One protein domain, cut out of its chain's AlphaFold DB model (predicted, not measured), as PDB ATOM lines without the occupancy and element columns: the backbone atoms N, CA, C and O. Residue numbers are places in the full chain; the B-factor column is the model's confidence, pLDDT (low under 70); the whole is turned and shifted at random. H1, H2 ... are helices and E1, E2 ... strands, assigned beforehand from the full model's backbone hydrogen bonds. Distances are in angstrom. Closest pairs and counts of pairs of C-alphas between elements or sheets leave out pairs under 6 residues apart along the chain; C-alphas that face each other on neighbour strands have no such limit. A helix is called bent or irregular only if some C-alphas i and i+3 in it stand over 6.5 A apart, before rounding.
ATOM      1  N   ILE A  11       4.990  52.706 -12.310       79.81
ATOM      2  CA  ILE A  11       4.441  51.374 -12.565       79.81
ATOM      3  C   ILE A  11       4.952  50.440 -11.471       79.81
ATOM      4  O   ILE A  11       6.147  50.158 -11.390       79.81
ATOM      5  N   SER A  12       4.037  49.961 -10.634       82.00
ATOM      6  CA  SER A  12       4.295  48.930  -9.635       82.00
ATOM      7  C   SER A  12       3.846  47.577 -10.177       82.00
ATOM      8  O   SER A  12       2.707  47.418 -10.621       82.00
ATOM      9  N   LEU A  13       4.746  46.598 -10.157       80.06
ATOM     10  CA  LEU A  13       4.475  45.230 -10.587       80.06
ATOM     11  C   LEU A  13       4.581  44.332  -9.355       80.06
ATOM     12  O   LEU A  13       5.659  44.177  -8.783       80.06
ATOM     13  N   ALA A  14       3.462  43.750  -8.946       81.31
ATOM     14  CA  ALA A  14       3.393  42.796  -7.854       81.31
ATOM     15  C   ALA A  14       3.091  41.395  -8.387       81.31
ATOM     16  O   ALA A  14       2.420  41.206  -9.403       81.31
ATOM     17  N   GLN A  15       3.577  40.393  -7.670       80.62
ATOM     18  CA  GLN A  15       3.327  38.992  -7.975       80.62
ATOM     19  C   GLN A  15       2.200  38.479  -7.078       80.62
ATOM     20  O   GLN A  15       2.185  38.740  -5.873       80.62
ATOM     21  N   GLN A  16       1.235  37.764  -7.653       80.69
ATOM     22  CA  GLN A  16       0.226  37.062  -6.868       80.69
ATOM     23  C   GLN A  16       0.878  35.912  -6.119       80.69
ATOM     24  O   GLN A  16       1.739  35.211  -6.642       80.69
ATOM     25  N   SER A  17       0.399  35.685  -4.901       80.06
ATOM     26  CA  SER A  17       0.776  34.511  -4.126       80.06
ATOM     27  C   SER A  17       0.406  33.225  -4.867       80.06
ATOM     28  O   SER A  17      -0.709  33.086  -5.372       80.06
ATOM     29  N   ASN A  18       1.294  32.233  -4.811       73.31
ATOM     30  CA  ASN A  18       1.070  30.891  -5.364       73.31
ATOM     31  C   ASN A  18      -0.093  30.137  -4.689       73.31
ATOM     32  O   ASN A  18      -0.465  29.054  -5.126       73.31
ATOM     33  N   LYS A  19      -0.678  30.701  -3.622       77.94
ATOM     34  CA  LYS A  19      -1.853  30.169  -2.919       77.94
ATOM     35  C   LYS A  19      -3.192  30.593  -3.543       77.94
ATOM     36  O   LYS A  19      -4.237  30.158  -3.067       77.94
ATOM     37  N   VAL A  20      -3.191  31.459  -4.560       75.25
ATOM     38  CA  VAL A  20      -4.419  31.898  -5.243       75.25
ATOM     39  C   VAL A  20      -4.917  30.786  -6.171       75.25
ATOM     40  O   VAL A  20      -4.229  30.399  -7.110       75.25
ATOM     41  N   THR A  21      -6.132  30.289  -5.929       69.75
ATOM     42  CA  THR A  21      -6.750  29.182  -6.687       69.75
ATOM     43  C   THR A  21      -7.196  29.576  -8.095       69.75
ATOM     44  O   THR A  21      -7.219  28.738  -8.992       69.75
ATOM     45  N   HIS A  22      -7.499  30.859  -8.315       70.50
ATOM     46  CA  HIS A  22      -7.879  31.415  -9.617       70.50
ATOM     47  C   HIS A  22      -6.955  32.577 -10.002       70.50
ATOM     48  O   HIS A  22      -7.337  33.746  -9.888       70.50
ATOM     49  N   PRO A  23      -5.715  32.272 -10.426       71.25
ATOM     50  CA  PRO A  23      -4.747  33.284 -10.815       71.25
ATOM     51  C   PRO A  23      -5.289  34.146 -11.958       71.25
ATOM     52  O   PRO A  23      -5.646  33.646 -13.028       71.25
ATOM     53  N   SER A  24      -5.310  35.459 -11.763       72.50
ATOM     54  CA  SER A  24      -5.830  36.427 -12.733       72.50
ATOM     55  C   SER A  24      -4.937  37.656 -12.779       72.50
ATOM     56  O   SER A  24      -4.271  37.971 -11.805       72.50
ATOM     57  N   VAL A  25      -4.877  38.338 -13.920       76.31
ATOM     58  CA  VAL A  25      -4.165  39.619 -13.989       76.31
ATOM     59  C   VAL A  25      -5.183  40.710 -13.707       76.31
ATOM     60  O   VAL A  25      -6.237  40.717 -14.344       76.31
ATOM     61  N   TYR A  26      -4.863  41.607 -12.784       76.44
ATOM     62  CA  TYR A  26      -5.649  42.806 -12.527       76.44
ATOM     63  C   TYR A  26      -4.729  43.995 -12.273       76.44
ATOM     64  O   TYR A  26      -3.587  43.842 -11.828       76.44
ATOM     65  N   GLY A  27      -5.240  45.175 -12.596       75.75
ATOM     66  CA  GLY A  27      -4.571  46.448 -12.407       75.75
ATOM     67  C   GLY A  27      -5.460  47.406 -11.636       75.75
ATOM     68  O   GLY A  27      -6.677  47.244 -11.588       75.75
ATOM     69  N   THR A  28      -4.838  48.387 -11.001       75.00
ATOM     70  CA  THR A  28      -5.536  49.564 -10.501       75.00
ATOM     71  C   THR A  28      -4.710  50.799 -10.793       75.00
ATOM     72  O   THR A  28      -3.492  50.824 -10.576       75.00
ATOM     73  N   HIS A  29      -5.391  51.827 -11.278       74.56
ATOM     74  CA  HIS A  29      -4.826  53.140 -11.507       74.56
ATOM     75  C   HIS A  29      -5.237  54.100 -10.384       74.56
ATOM     76  O   HIS A  29      -6.415  54.241 -10.049       74.56
ATOM     77  N   SER A  30      -4.260  54.812  -9.827       71.31
ATOM     78  CA  SER A  30      -4.470  55.898  -8.873       71.31
ATOM     79  C   SER A  30      -3.413  56.976  -9.081       71.31
ATOM     80  O   SER A  30      -2.232  56.688  -8.949       71.31
ATOM     81  N   LYS A  31      -3.837  58.206  -9.409       70.50
ATOM     82  CA  LYS A  31      -3.014  59.434  -9.536       70.50
ATOM     83  C   LYS A  31      -1.540  59.193  -9.910       70.50
ATOM     84  O   LYS A  31      -0.675  59.153  -9.039       70.50
ATOM     85  N   ASN A  32      -1.263  59.093 -11.211       74.25
ATOM     86  CA  ASN A  32       0.076  58.879 -11.778       74.25
ATOM     87  C   ASN A  32       0.766  57.575 -11.329       74.25
ATOM     88  O   ASN A  32       1.970  57.412 -11.520       74.25
ATOM     89  N   CYS A  33       0.027  56.646 -10.728       79.88
ATOM     90  CA  CYS A  33       0.516  55.336 -10.344       79.88
ATOM     91  C   CYS A  33      -0.399  54.256 -10.912       79.88
ATOM     92  O   CYS A  33      -1.627  54.327 -10.814       79.88
ATOM     93  N   LEU A  34       0.225  53.231 -11.470       79.50
ATOM     94  CA  LEU A  34      -0.415  52.028 -11.955       79.50
ATOM     95  C   LEU A  34       0.185  50.842 -11.234       79.50
ATOM     96  O   LEU A  34       1.382  50.585 -11.325       79.50
ATOM     97  N   THR A  35      -0.654  50.118 -10.509       82.88
ATOM     98  CA  THR A  35      -0.249  48.877  -9.863       82.88
ATOM     99  C   THR A  35      -0.875  47.711 -10.593       82.88
ATOM    100  O   THR A  35      -2.096  47.625 -10.682       82.88
ATOM    101  N   PHE A  36      -0.044  46.793 -11.068       82.19
ATOM    102  CA  PHE A  36      -0.487  45.513 -11.590       82.19
ATOM    103  C   PHE A  36      -0.106  44.383 -10.660       82.19
ATOM    104  O   PHE A  36       0.986  44.373 -10.094       82.19
ATOM    105  N   VAL A  37      -0.983  43.390 -10.579       82.12
ATOM    106  CA  VAL A  37      -0.681  42.130  -9.916       82.12
ATOM    107  C   VAL A  37      -0.787  41.000 -10.931       82.12
ATOM    108  O   VAL A  37      -1.818  40.828 -11.587       82.12
ATOM    109  N   PHE A  38       0.292  40.232 -11.069       78.50
ATOM    110  CA  PHE A  38       0.397  39.151 -12.044       78.50
ATOM    111  C   PHE A  38       0.496  37.794 -11.360       78.50
ATOM    112  O   PHE A  38       1.255  37.646 -10.405       78.50
ATOM    113  N   PRO A  39      -0.205  36.775 -11.863       75.12
ATOM    114  CA  PRO A  39       0.035  35.409 -11.446       75.12
ATOM    115  C   PRO A  39       1.367  34.903 -11.975       75.12
ATOM    116  O   PRO A  39       1.689  35.132 -13.146       75.12
ATOM    117  N   ASP A  40       2.064  34.116 -11.158       68.81
ATOM    118  CA  ASP A  40       3.154  33.279 -11.645       68.81
ATOM    119  C   ASP A  40       2.635  32.398 -12.789       68.81
ATOM    120  O   ASP A  40       1.551  31.801 -12.723       68.81
ATOM    121  N   GLY A  41       3.335  32.395 -13.919       60.91
ATOM    122  CA  GLY A  41       2.885  31.625 -15.067       60.91
ATOM    123  C   GLY A  41       3.624  31.904 -16.370       60.91
ATOM    124  O   GLY A  41       4.411  32.846 -16.468       60.91
ATOM    125  N   PRO A  42       3.368  31.067 -17.388       53.28
ATOM    126  CA  PRO A  42       4.145  31.041 -18.618       53.28
ATOM    127  C   PRO A  42       4.078  32.361 -19.397       53.28
ATOM    128  O   PRO A  42       3.104  33.117 -19.327       53.28
ATOM    129  N   LYS A  43       5.116  32.590 -20.219       58.84
ATOM    130  CA  LYS A  43       5.281  33.725 -21.158       58.84
ATOM    131  C   LYS A  43       4.059  33.965 -22.062       58.84
ATOM    132  O   LYS A  43       3.915  35.047 -22.621       58.84
ATOM    133  N   GLU A  44       3.171  32.989 -22.176       53.72
ATOM    134  CA  GLU A  44       1.889  33.024 -22.886       53.72
ATOM    135  C   GLU A  44       0.925  34.092 -22.338       53.72
ATOM    136  O   GLU A  44       0.050  34.574 -23.051       53.72
ATOM    137  N   LYS A  45       1.142  34.573 -21.106       66.81
ATOM    138  CA  LYS A  45       0.389  35.700 -20.535       66.81
ATOM    139  C   LYS A  45       0.873  37.079 -21.013       66.81
ATOM    140  O   LYS A  45       0.216  38.067 -20.699       66.81
ATOM    141  N   ARG A  46       1.958  37.181 -21.801       70.44
ATOM    142  CA  ARG A  46       2.527  38.463 -22.286       70.44
ATOM    143  C   ARG A  46       1.505  39.353 -22.984       70.44
ATOM    144  O   ARG A  46       1.482  40.546 -22.711       70.44
ATOM    145  N   PHE A  47       0.648  38.780 -23.833       76.06
ATOM    146  CA  PHE A  47      -0.412  39.549 -24.486       76.06
ATOM    147  C   PHE A  47      -1.350  40.181 -23.468       76.06
ATOM    148  O   PHE A  47      -1.567  41.384 -23.509       76.06
ATOM    149  N   LYS A  48      -1.840  39.387 -22.512       76.12
ATOM    150  CA  LYS A  48      -2.752  39.856 -21.467       76.12
ATOM    151  C   LYS A  48      -2.114  40.937 -20.592       76.12
ATOM    152  O   LYS A  48      -2.789  41.894 -20.236       76.12
ATOM    153  N   VAL A  49      -0.825  40.799 -20.279       75.75
ATOM    154  CA  VAL A  49      -0.059  41.808 -19.533       75.75
ATOM    155  C   VAL A  49       0.039  43.114 -20.309       75.75
ATOM    156  O   VAL A  49      -0.272  44.166 -19.766       75.75
ATOM    157  N   ILE A  50       0.446  43.053 -21.577       78.44
ATOM    158  CA  ILE A  50       0.626  44.248 -22.406       78.44
ATOM    159  C   ILE A  50      -0.724  44.907 -22.703       78.44
ATOM    160  O   ILE A  50      -0.818  46.124 -22.637       78.44
ATOM    161  N   TYR A  51      -1.775  44.124 -22.955       83.88
ATOM    162  CA  TYR A  51      -3.145  44.621 -23.089       83.88
ATOM    163  C   TYR A  51      -3.589  45.383 -21.840       83.88
ATOM    164  O   TYR A  51      -3.992  46.535 -21.962       83.88
ATOM    165  N   LEU A  52      -3.461  44.785 -20.652       79.31
ATOM    166  CA  LEU A  52      -3.866  45.445 -19.408       79.31
ATOM    167  C   LEU A  52      -3.022  46.690 -19.125       79.31
ATOM    168  O   LEU A  52      -3.562  47.708 -18.709       79.31
ATOM    169  N   LEU A  53      -1.720  46.643 -19.414       78.69
ATOM    170  CA  LEU A  53      -0.833  47.800 -19.301       78.69
ATOM    171  C   LEU A  53      -1.258  48.942 -20.225       78.69
ATOM    172  O   LEU A  53      -1.373  50.076 -19.768       78.69
ATOM    173  N   SER A  54      -1.559  48.645 -21.489       80.69
ATOM    174  CA  SER A  54      -2.103  49.628 -22.424       80.69
ATOM    175  C   SER A  54      -3.459  50.176 -21.972       80.69
ATOM    176  O   SER A  54      -3.664  51.384 -22.043       80.69
ATOM    177  N   HIS A  55      -4.365  49.315 -21.494       85.50
ATOM    178  CA  HIS A  55      -5.705  49.689 -21.024       85.50
ATOM    179  C   HIS A  55      -5.639  50.721 -19.896       85.50
ATOM    180  O   HIS A  55      -6.214  51.804 -19.995       85.50
ATOM    181  N   GLU A  56      -4.869  50.423 -18.852       78.25
ATOM    182  CA  GLU A  56      -4.763  51.288 -17.675       78.25
ATOM    183  C   GLU A  56      -3.944  52.562 -17.937       78.25
ATOM    184  O   GLU A  56      -4.277  53.630 -17.426       78.25
ATOM    185  N   LEU A  57      -2.906  52.503 -18.781       76.50
ATOM    186  CA  LEU A  57      -2.196  53.715 -19.209       76.50
ATOM    187  C   LEU A  57      -3.103  54.639 -20.031       76.50
ATOM    188  O   LEU A  57      -3.011  55.864 -19.919       76.50
ATOM    189  N   PHE A  58      -4.002  54.073 -20.838       79.88
ATOM    190  CA  PHE A  58      -4.946  54.864 -21.619       79.88
ATOM    191  C   PHE A  58      -5.999  55.538 -20.731       79.88
ATOM    192  O   PHE A  58      -6.378  56.677 -21.010       79.88
ATOM    193  N   HIS A  59      -6.386  54.916 -19.608       78.62
ATOM    194  CA  HIS A  59      -7.190  55.577 -18.569       78.62
ATOM    195  C   HIS A  59      -6.520  56.846 -18.036       78.62
ATOM    196  O   HIS A  59      -7.207  57.833 -17.773       78.62
ATOM    197  N   SER A  60      -5.191  56.872 -17.915       72.00
ATOM    198  CA  SER A  60      -4.465  58.077 -17.495       72.00
ATOM    199  C   SER A  60      -4.478  59.177 -18.555       72.00
ATOM    200  O   SER A  60      -4.564  60.352 -18.202       72.00
ATOM    201  N   TRP A  61      -4.454  58.830 -19.843       72.81
ATOM    202  CA  TRP A  61      -4.589  59.809 -20.926       72.81
ATOM    203  C   TRP A  61      -6.022  60.354 -21.025       72.81
ATOM    204  O   TRP A  61      -6.225  61.569 -20.994       72.81
ATOM    205  N   LEU A  62      -7.026  59.472 -21.049       73.62
ATOM    206  CA  LEU A  62      -8.440  59.859 -21.056       73.62
ATOM    207  C   LEU A  62      -8.799  60.681 -19.819       73.62
ATOM    208  O   LEU A  62      -9.371  61.751 -19.948       73.62
ATOM    209  N   GLY A  63      -8.423  60.230 -18.625       66.56
ATOM    210  CA  GLY A  63      -8.758  60.913 -17.378       66.56
ATOM    211  C   GLY A  63      -8.040  62.246 -17.158       66.56
ATOM    212  O   GLY A  63      -8.499  63.013 -16.320       66.56
ATOM    213  N   SER A  64      -6.941  62.524 -17.873       66.25
ATOM    214  CA  SER A  64      -6.191  63.788 -17.765       66.25
ATOM    215  C   SER A  64      -6.512  64.799 -18.867       66.25
ATOM    216  O   SER A  64      -6.356  65.998 -18.651       66.25
ATOM    217  N   LYS A  65      -6.937  64.345 -20.053       68.56
ATOM    218  CA  LYS A  65      -7.270  65.222 -21.192       68.56
ATOM    219  C   LYS A  65      -8.777  65.331 -21.449       68.56
ATOM    220  O   LYS A  65      -9.220  66.324 -22.017       68.56
ATOM    221  N   LEU A  66      -9.553  64.325 -21.052       70.25
ATOM    222  CA  LEU A  66     -11.001  64.225 -21.236       70.25
ATOM    223  C   LEU A  66     -11.679  64.035 -19.875       70.25
ATOM    224  O   LEU A  66     -12.047  62.934 -19.463       70.25
ATOM    225  N   GLU A  67     -11.857  65.146 -19.167       70.75
ATOM    226  CA  GLU A  67     -12.599  65.155 -17.913       70.75
ATOM    227  C   GLU A  67     -14.106  65.191 -18.182       70.75
ATOM    228  O   GLU A  67     -14.610  66.036 -18.924       70.75
ATOM    229  N   ILE A  68     -14.848  64.280 -17.551       71.44
ATOM    230  CA  ILE A  68     -16.311  64.353 -17.495       71.44
ATOM    231  C   ILE A  68     -16.713  64.685 -16.065       71.44
ATOM    232  O   ILE A  68     -16.149  64.104 -15.131       71.44
ATOM    233  N   PRO A  69     -17.724  65.551 -15.880       80.38
ATOM    234  CA  PRO A  69     -18.348  65.761 -14.585       80.38
ATOM    235  C   PRO A  69     -18.612  64.441 -13.842       80.38
ATOM    236  O   PRO A  69     -19.167  63.489 -14.398       80.38
ATOM    237  N   LEU A  70     -18.220  64.384 -12.564       78.56
ATOM    238  CA  LEU A  70     -18.324  63.188 -11.713       78.56
ATOM    239  C   LEU A  70     -19.739  62.587 -11.701       78.56
ATOM    240  O   LEU A  70     -19.892  61.366 -11.737       78.56
ATOM    241  N   ASN A  71     -20.767  63.436 -11.731       83.00
ATOM    242  CA  ASN A  71     -22.180  63.046 -11.781       83.00
ATOM    243  C   ASN A  71     -22.584  62.323 -13.081       83.00
ATOM    244  O   ASN A  71     -23.619  61.664 -13.118       83.00
ATOM    245  N   LEU A  72     -21.782  62.420 -14.143       83.88
ATOM    246  CA  LEU A  72     -22.024  61.779 -15.436       83.88
ATOM    247  C   LEU A  72     -21.106  60.570 -15.685       83.88
ATOM    248  O   LEU A  72     -21.340  59.811 -16.627       83.88
ATOM    249  N   ARG A  73     -20.099  60.336 -14.837       77.50
ATOM    250  CA  ARG A  73     -19.081  59.292 -15.040       77.50
ATOM    251  C   ARG A  73     -19.674  57.889 -15.175       77.50
ATOM    252  O   ARG A  73     -19.261  57.130 -16.043       77.50
ATOM    253  N   HIS A  74     -20.687  57.562 -14.370       81.56
ATOM    254  CA  HIS A  74     -21.386  56.276 -14.464       81.56
ATOM    255  C   HIS A  74     -22.163  56.124 -15.777       81.56
ATOM    256  O   HIS A  74     -22.125  55.058 -16.386       81.56
ATOM    257  N   LYS A  75     -22.814  57.196 -16.246       87.25
ATOM    258  CA  LYS A  75     -23.588  57.204 -17.498       87.25
ATOM    259  C   LYS A  75     -22.698  56.968 -18.719       87.25
ATOM    260  O   LYS A  75     -23.102  56.275 -19.647       87.25
ATOM    261  N   TYR A  76     -21.486  57.519 -18.705       85.25
ATOM    262  CA  TYR A  76     -20.518  57.389 -19.796       85.25
ATOM    263  C   TYR A  76     -19.444  56.332 -19.533       85.25
ATOM    264  O   TYR A  76     -18.464  56.276 -20.267       85.25
ATOM    265  N   ARG A  77     -19.612  55.460 -18.531       82.94
ATOM    266  CA  ARG A  77     -18.618  54.421 -18.215       82.94
ATOM    267  C   ARG A  77     -18.294  53.539 -19.421       82.94
ATOM    268  O   ARG A  77     -17.134  53.212 -19.628       82.94
ATOM    269  N   TRP A  78     -19.308  53.208 -20.224       85.00
ATOM    270  CA  TRP A  78     -19.141  52.439 -21.459       85.00
ATOM    271  C   TRP A  78     -18.178  53.114 -22.441       85.00
ATOM    272  O   TRP A  78     -17.453  52.421 -23.143       85.00
ATOM    273  N   PHE A  79     -18.158  54.451 -22.481       85.44
ATOM    274  CA  PHE A  79     -17.259  55.200 -23.343       85.44
ATOM    275  C   PHE A  79     -15.830  55.053 -22.835       85.44
ATOM    276  O   PHE A  79     -14.985  54.644 -23.610       85.44
ATOM    277  N   PHE A  80     -15.566  55.286 -21.543       80.69
ATOM    278  CA  PHE A  80     -14.208  55.170 -20.987       80.69
ATOM    279  C   PHE A  80     -13.657  53.759 -21.087       80.69
ATOM    280  O   PHE A  80     -12.625  53.573 -21.716       80.69
ATOM    281  N   GLU A  81     -14.360  52.782 -20.515       83.62
ATOM    282  CA  GLU A  81     -13.890  51.394 -20.487       83.62
ATOM    283  C   GLU A  81     -13.872  50.785 -21.894       83.62
ATOM    284  O   GLU A  81     -12.935  50.085 -22.258       83.62
ATOM    285  N   GLY A  82     -14.874  51.099 -22.723       84.94
ATOM    286  CA  GLY A  82     -14.952  50.591 -24.091       84.94
ATOM    287  C   GLY A  82     -13.877  51.177 -25.010       84.94
ATOM    288  O   GLY A  82     -13.301  50.444 -25.814       84.94
ATOM    289  N   PHE A  83     -13.561  52.475 -24.892       85.19
ATOM    290  CA  PHE A  83     -12.444  53.064 -25.640       85.19
ATOM    291  C   PHE A  83     -11.104  52.502 -25.167       85.19
ATOM    292  O   PHE A  83     -10.267  52.163 -26.004       85.19
ATOM    293  N   THR A  84     -10.882  52.397 -23.853       84.75
ATOM    294  CA  THR A  84      -9.628  51.846 -23.316       84.75
ATOM    295  C   THR A  84      -9.449  50.391 -23.723       84.75
ATOM    296  O   THR A  84      -8.349  50.028 -24.133       84.75
ATOM    297  N   ASP A  85     -10.523  49.596 -23.733       85.62
ATOM    298  CA  ASP A  85     -10.501  48.213 -24.215       85.62
ATOM    299  C   ASP A  85     -10.111  48.143 -25.694       85.62
ATOM    300  O   ASP A  85      -9.206  47.390 -26.066       85.62
ATOM    301  N   TYR A  86     -10.754  48.953 -26.543       86.44
ATOM    302  CA  TYR A  86     -10.462  48.994 -27.976       86.44
ATOM    303  C   TYR A  86      -8.989  49.329 -28.244       86.44
ATOM    304  O   TYR A  86      -8.296  48.596 -28.958       86.44
ATOM    305  N   PHE A  87      -8.479  50.405 -27.637       81.75
ATOM    306  CA  PHE A  87      -7.090  50.820 -27.826       81.75
ATOM    307  C   PHE A  87      -6.095  49.856 -27.180       81.75
ATOM    308  O   PHE A  87      -5.040  49.594 -27.765       81.75
ATOM    309  N   GLY A  88      -6.425  49.273 -26.028       82.06
ATOM    310  CA  GLY A  88      -5.623  48.234 -25.388       82.06
ATOM    311  C   GLY A  88      -5.445  47.023 -26.302       82.06
ATOM    312  O   GLY A  88      -4.320  46.579 -26.543       82.06
ATOM    313  N   LEU A  89      -6.543  46.527 -26.879       83.38
ATOM    314  CA  LEU A  89      -6.531  45.395 -27.808       83.38
ATOM    315  C   LEU A  89      -5.796  45.712 -29.113       83.38
ATOM    316  O   LEU A  89      -5.137  44.838 -29.669       83.38
ATOM    317  N   GLN A  90      -5.870  46.950 -29.601       83.88
ATOM    318  CA  GLN A  90      -5.192  47.353 -30.832       83.88
ATOM    319  C   GLN A  90      -3.678  47.562 -30.642       83.88
ATOM    320  O   GLN A  90      -2.886  47.279 -31.548       83.88
ATOM    321  N   THR A  91      -3.250  48.072 -29.484       77.88
ATOM    322  CA  THR A  91      -1.839  48.401 -29.204       77.88
ATOM    323  C   THR A  91      -1.030  47.209 -28.709       77.88
ATOM    324  O   THR A  91       0.163  47.116 -29.020       77.88
ATOM    325  N   ALA A  92      -1.647  46.269 -27.992       74.75
ATOM    326  CA  ALA A  92      -0.930  45.130 -27.431       74.75
ATOM    327  C   ALA A  92      -0.255  44.227 -28.481       74.75
ATOM    328  O   ALA A  92       0.940  43.957 -28.326       74.75
ATOM    329  N   PRO A  93      -0.914  43.828 -29.589       73.62
ATOM    330  CA  PRO A  93      -0.262  43.071 -30.654       73.62
ATOM    331  C   PRO A  93       0.922  43.834 -31.249       73.62
ATOM    332  O   PRO A  93       2.008  43.276 -31.376       73.62
ATOM    333  N   LYS A  94       0.744  45.125 -31.566       73.56
ATOM    334  CA  LYS A  94       1.785  45.970 -32.178       73.56
ATOM    335  C   LYS A  94       3.025  46.077 -31.289       73.56
ATOM    336  O   LYS A  94       4.149  45.985 -31.775       73.56
ATOM    337  N   THR A  95       2.814  46.212 -29.982       70.19
ATOM    338  CA  THR A  95       3.889  46.304 -28.985       70.19
ATOM    339  C   THR A  95       4.640  44.980 -28.846       70.19
ATOM    340  O   THR A  95       5.867  44.969 -28.823       70.19
ATOM    341  N   ILE A  96       3.926  43.849 -28.826       66.69
ATOM    342  CA  ILE A  96       4.536  42.509 -28.798       66.69
ATOM    343  C   ILE A  96       5.376  42.270 -30.048       66.69
ATOM    344  O   ILE A  96       6.516  41.828 -29.940       66.69
ATOM    345  N   TRP A  97       4.838  42.593 -31.223       59.75
ATOM    346  CA  TRP A  97       5.556  42.460 -32.487       59.75
ATOM    347  C   TRP A  97       6.808  43.343 -32.532       59.75
ATOM    348  O   TRP A  97       7.871  42.859 -32.912       59.75
ATOM    349  N   GLY A  98       6.728  44.593 -32.064       63.41
ATOM    350  CA  GLY A  98       7.889  45.482 -31.955       63.41
ATOM    351  C   GLY A  98       8.968  44.963 -30.994       63.41
ATOM    352  O   GLY A  98      10.154  45.018 -31.316       63.41
ATOM    353  N   LEU A  99       8.566  44.397 -29.850       63.41
ATOM    354  CA  LEU A  99       9.477  43.794 -28.866       63.41
ATOM    355  C   LEU A  99      10.147  42.510 -29.379       63.41
ATOM    356  O   LEU A  99      11.298  42.251 -29.045       63.41
ATOM    357  N   LEU A 100       9.439  41.704 -30.176       58.81
ATOM    358  CA  LEU A 100       9.968  40.458 -30.741       58.81
ATOM    359  C   LEU A 100      10.890  40.692 -31.944       58.81
ATOM    360  O   LEU A 100      11.806  39.905 -32.162       58.81
ATOM    361  N   LEU A 101      10.660  41.757 -32.718       53.78
ATOM    362  CA  LEU A 101      11.396  42.035 -33.955       53.78
ATOM    363  C   LEU A 101      12.514  43.078 -33.798       53.78
ATOM    364  O   LEU A 101      13.212  43.362 -34.771       53.78
ATOM    365  N   GLY A 102      12.688  43.672 -32.611       48.72
ATOM    366  CA  GLY A 102      13.745  44.656 -32.340       48.72
ATOM    367  C   GLY A 102      13.676  45.923 -33.207       48.72
ATOM    368  O   GLY A 102      14.636  46.688 -33.255       48.72
TER     369      GLY A 102
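AT A GLANCE: This is residues 11 to 102 of the 110 residues of an uncharacterized protein of Candidatus Berkiella cookevillensis (UniProt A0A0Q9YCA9). A small three-stranded sheet is covered on one face by a long helix, H1, while its other face is bare; a second long helix, H2, which is bent, crosses H1 away from the sheet, and H1 is in the middle, between the sheet and H2. The far end of H2, residues 97 to 102 with the last printed residue, sticks out, and so does the loop of residues 69 to 75 before H2. The printed part has 92 residues, with named elements E1, E2, E3, H1 and H2 along the chain. The sheet is mixed, in the order E1, E3, E2, and the class is mixed, helices and strands. The whole is only just compact, close to loose, with a radius of gyration of the C-alphas of 14.7 A and spans of 41 by 35 by 21 A.

HOW THE PARTS SIT: Edge strand E1, residues 11 to 15, is the parallel neighbour of inner strand E3, residues 33 to 38, at 22 degrees, with N 12 and O 34 2.8 A apart. The other edge strand, E2, residues 26 to 30, forms a hairpin with E3, antiparallel at 168 degrees, with N 28 and O 35 2.9 A apart. H1, residues 43 to 65, is on the sheet at a height of 9.4 A, two layers with the helix on one face. It lies over E3 and E2 and runs along the strands, at 20 degrees to E3 on the local plane; the closest C-alphas of H1 and E2 are those of Glu 56 and His 29, 6.4 A apart. H2, residues 77 to 101, was assigned as one helix by its hydrogen bonds but is bent: C-alphas 90 and 93 are 6.5 A apart. Its arms H2a, residues 77 to 90, and H2b, residues 93 to 101, stand at a shallow tilt of 27 degrees. H2a touches H1 at a steep tilt of 46 degrees, opposite ways, closest at the C-alphas of Gly 88 and His 55, 4.6 A. H2b touches residues 46 to 50 of H1 alone, closest at the C-alphas of Pro 93 and Phe 47, 7.1 A. Both arms are apart from E1, E2 and E3. Each O i to N i+4 pair is within hydrogen-bond range in H2a and H2b, and 17 of 19 in H1.

IN THESE COORDINATES: E1 begins at C-alpha 11, (4.441, 51.374, -12.565), and is 13.3 A long; E2 measures 13.6 A and E3 16.3 A. H1 measures 33.9 A from C-alpha 43 at (5.281, 33.725, -21.158) and is irregular, with C-alphas 44 and 47 7.1 A apart. H2a measures 19.7 A and H2b 12.2 A, ending at C-alpha 101, (11.396, 42.035, -33.955).

THE WHOLE: The two C-alphas farthest apart are those of Asn 71 and Leu 101, 45.4 A. The printed part has no cut, and the link from H1 to H2, 11 residues, is long. The mean pLDDT of the printed part is 75.4; it is under 70 at residue 21 and residues 40 to 45, 63 to 65 and 96 to 102.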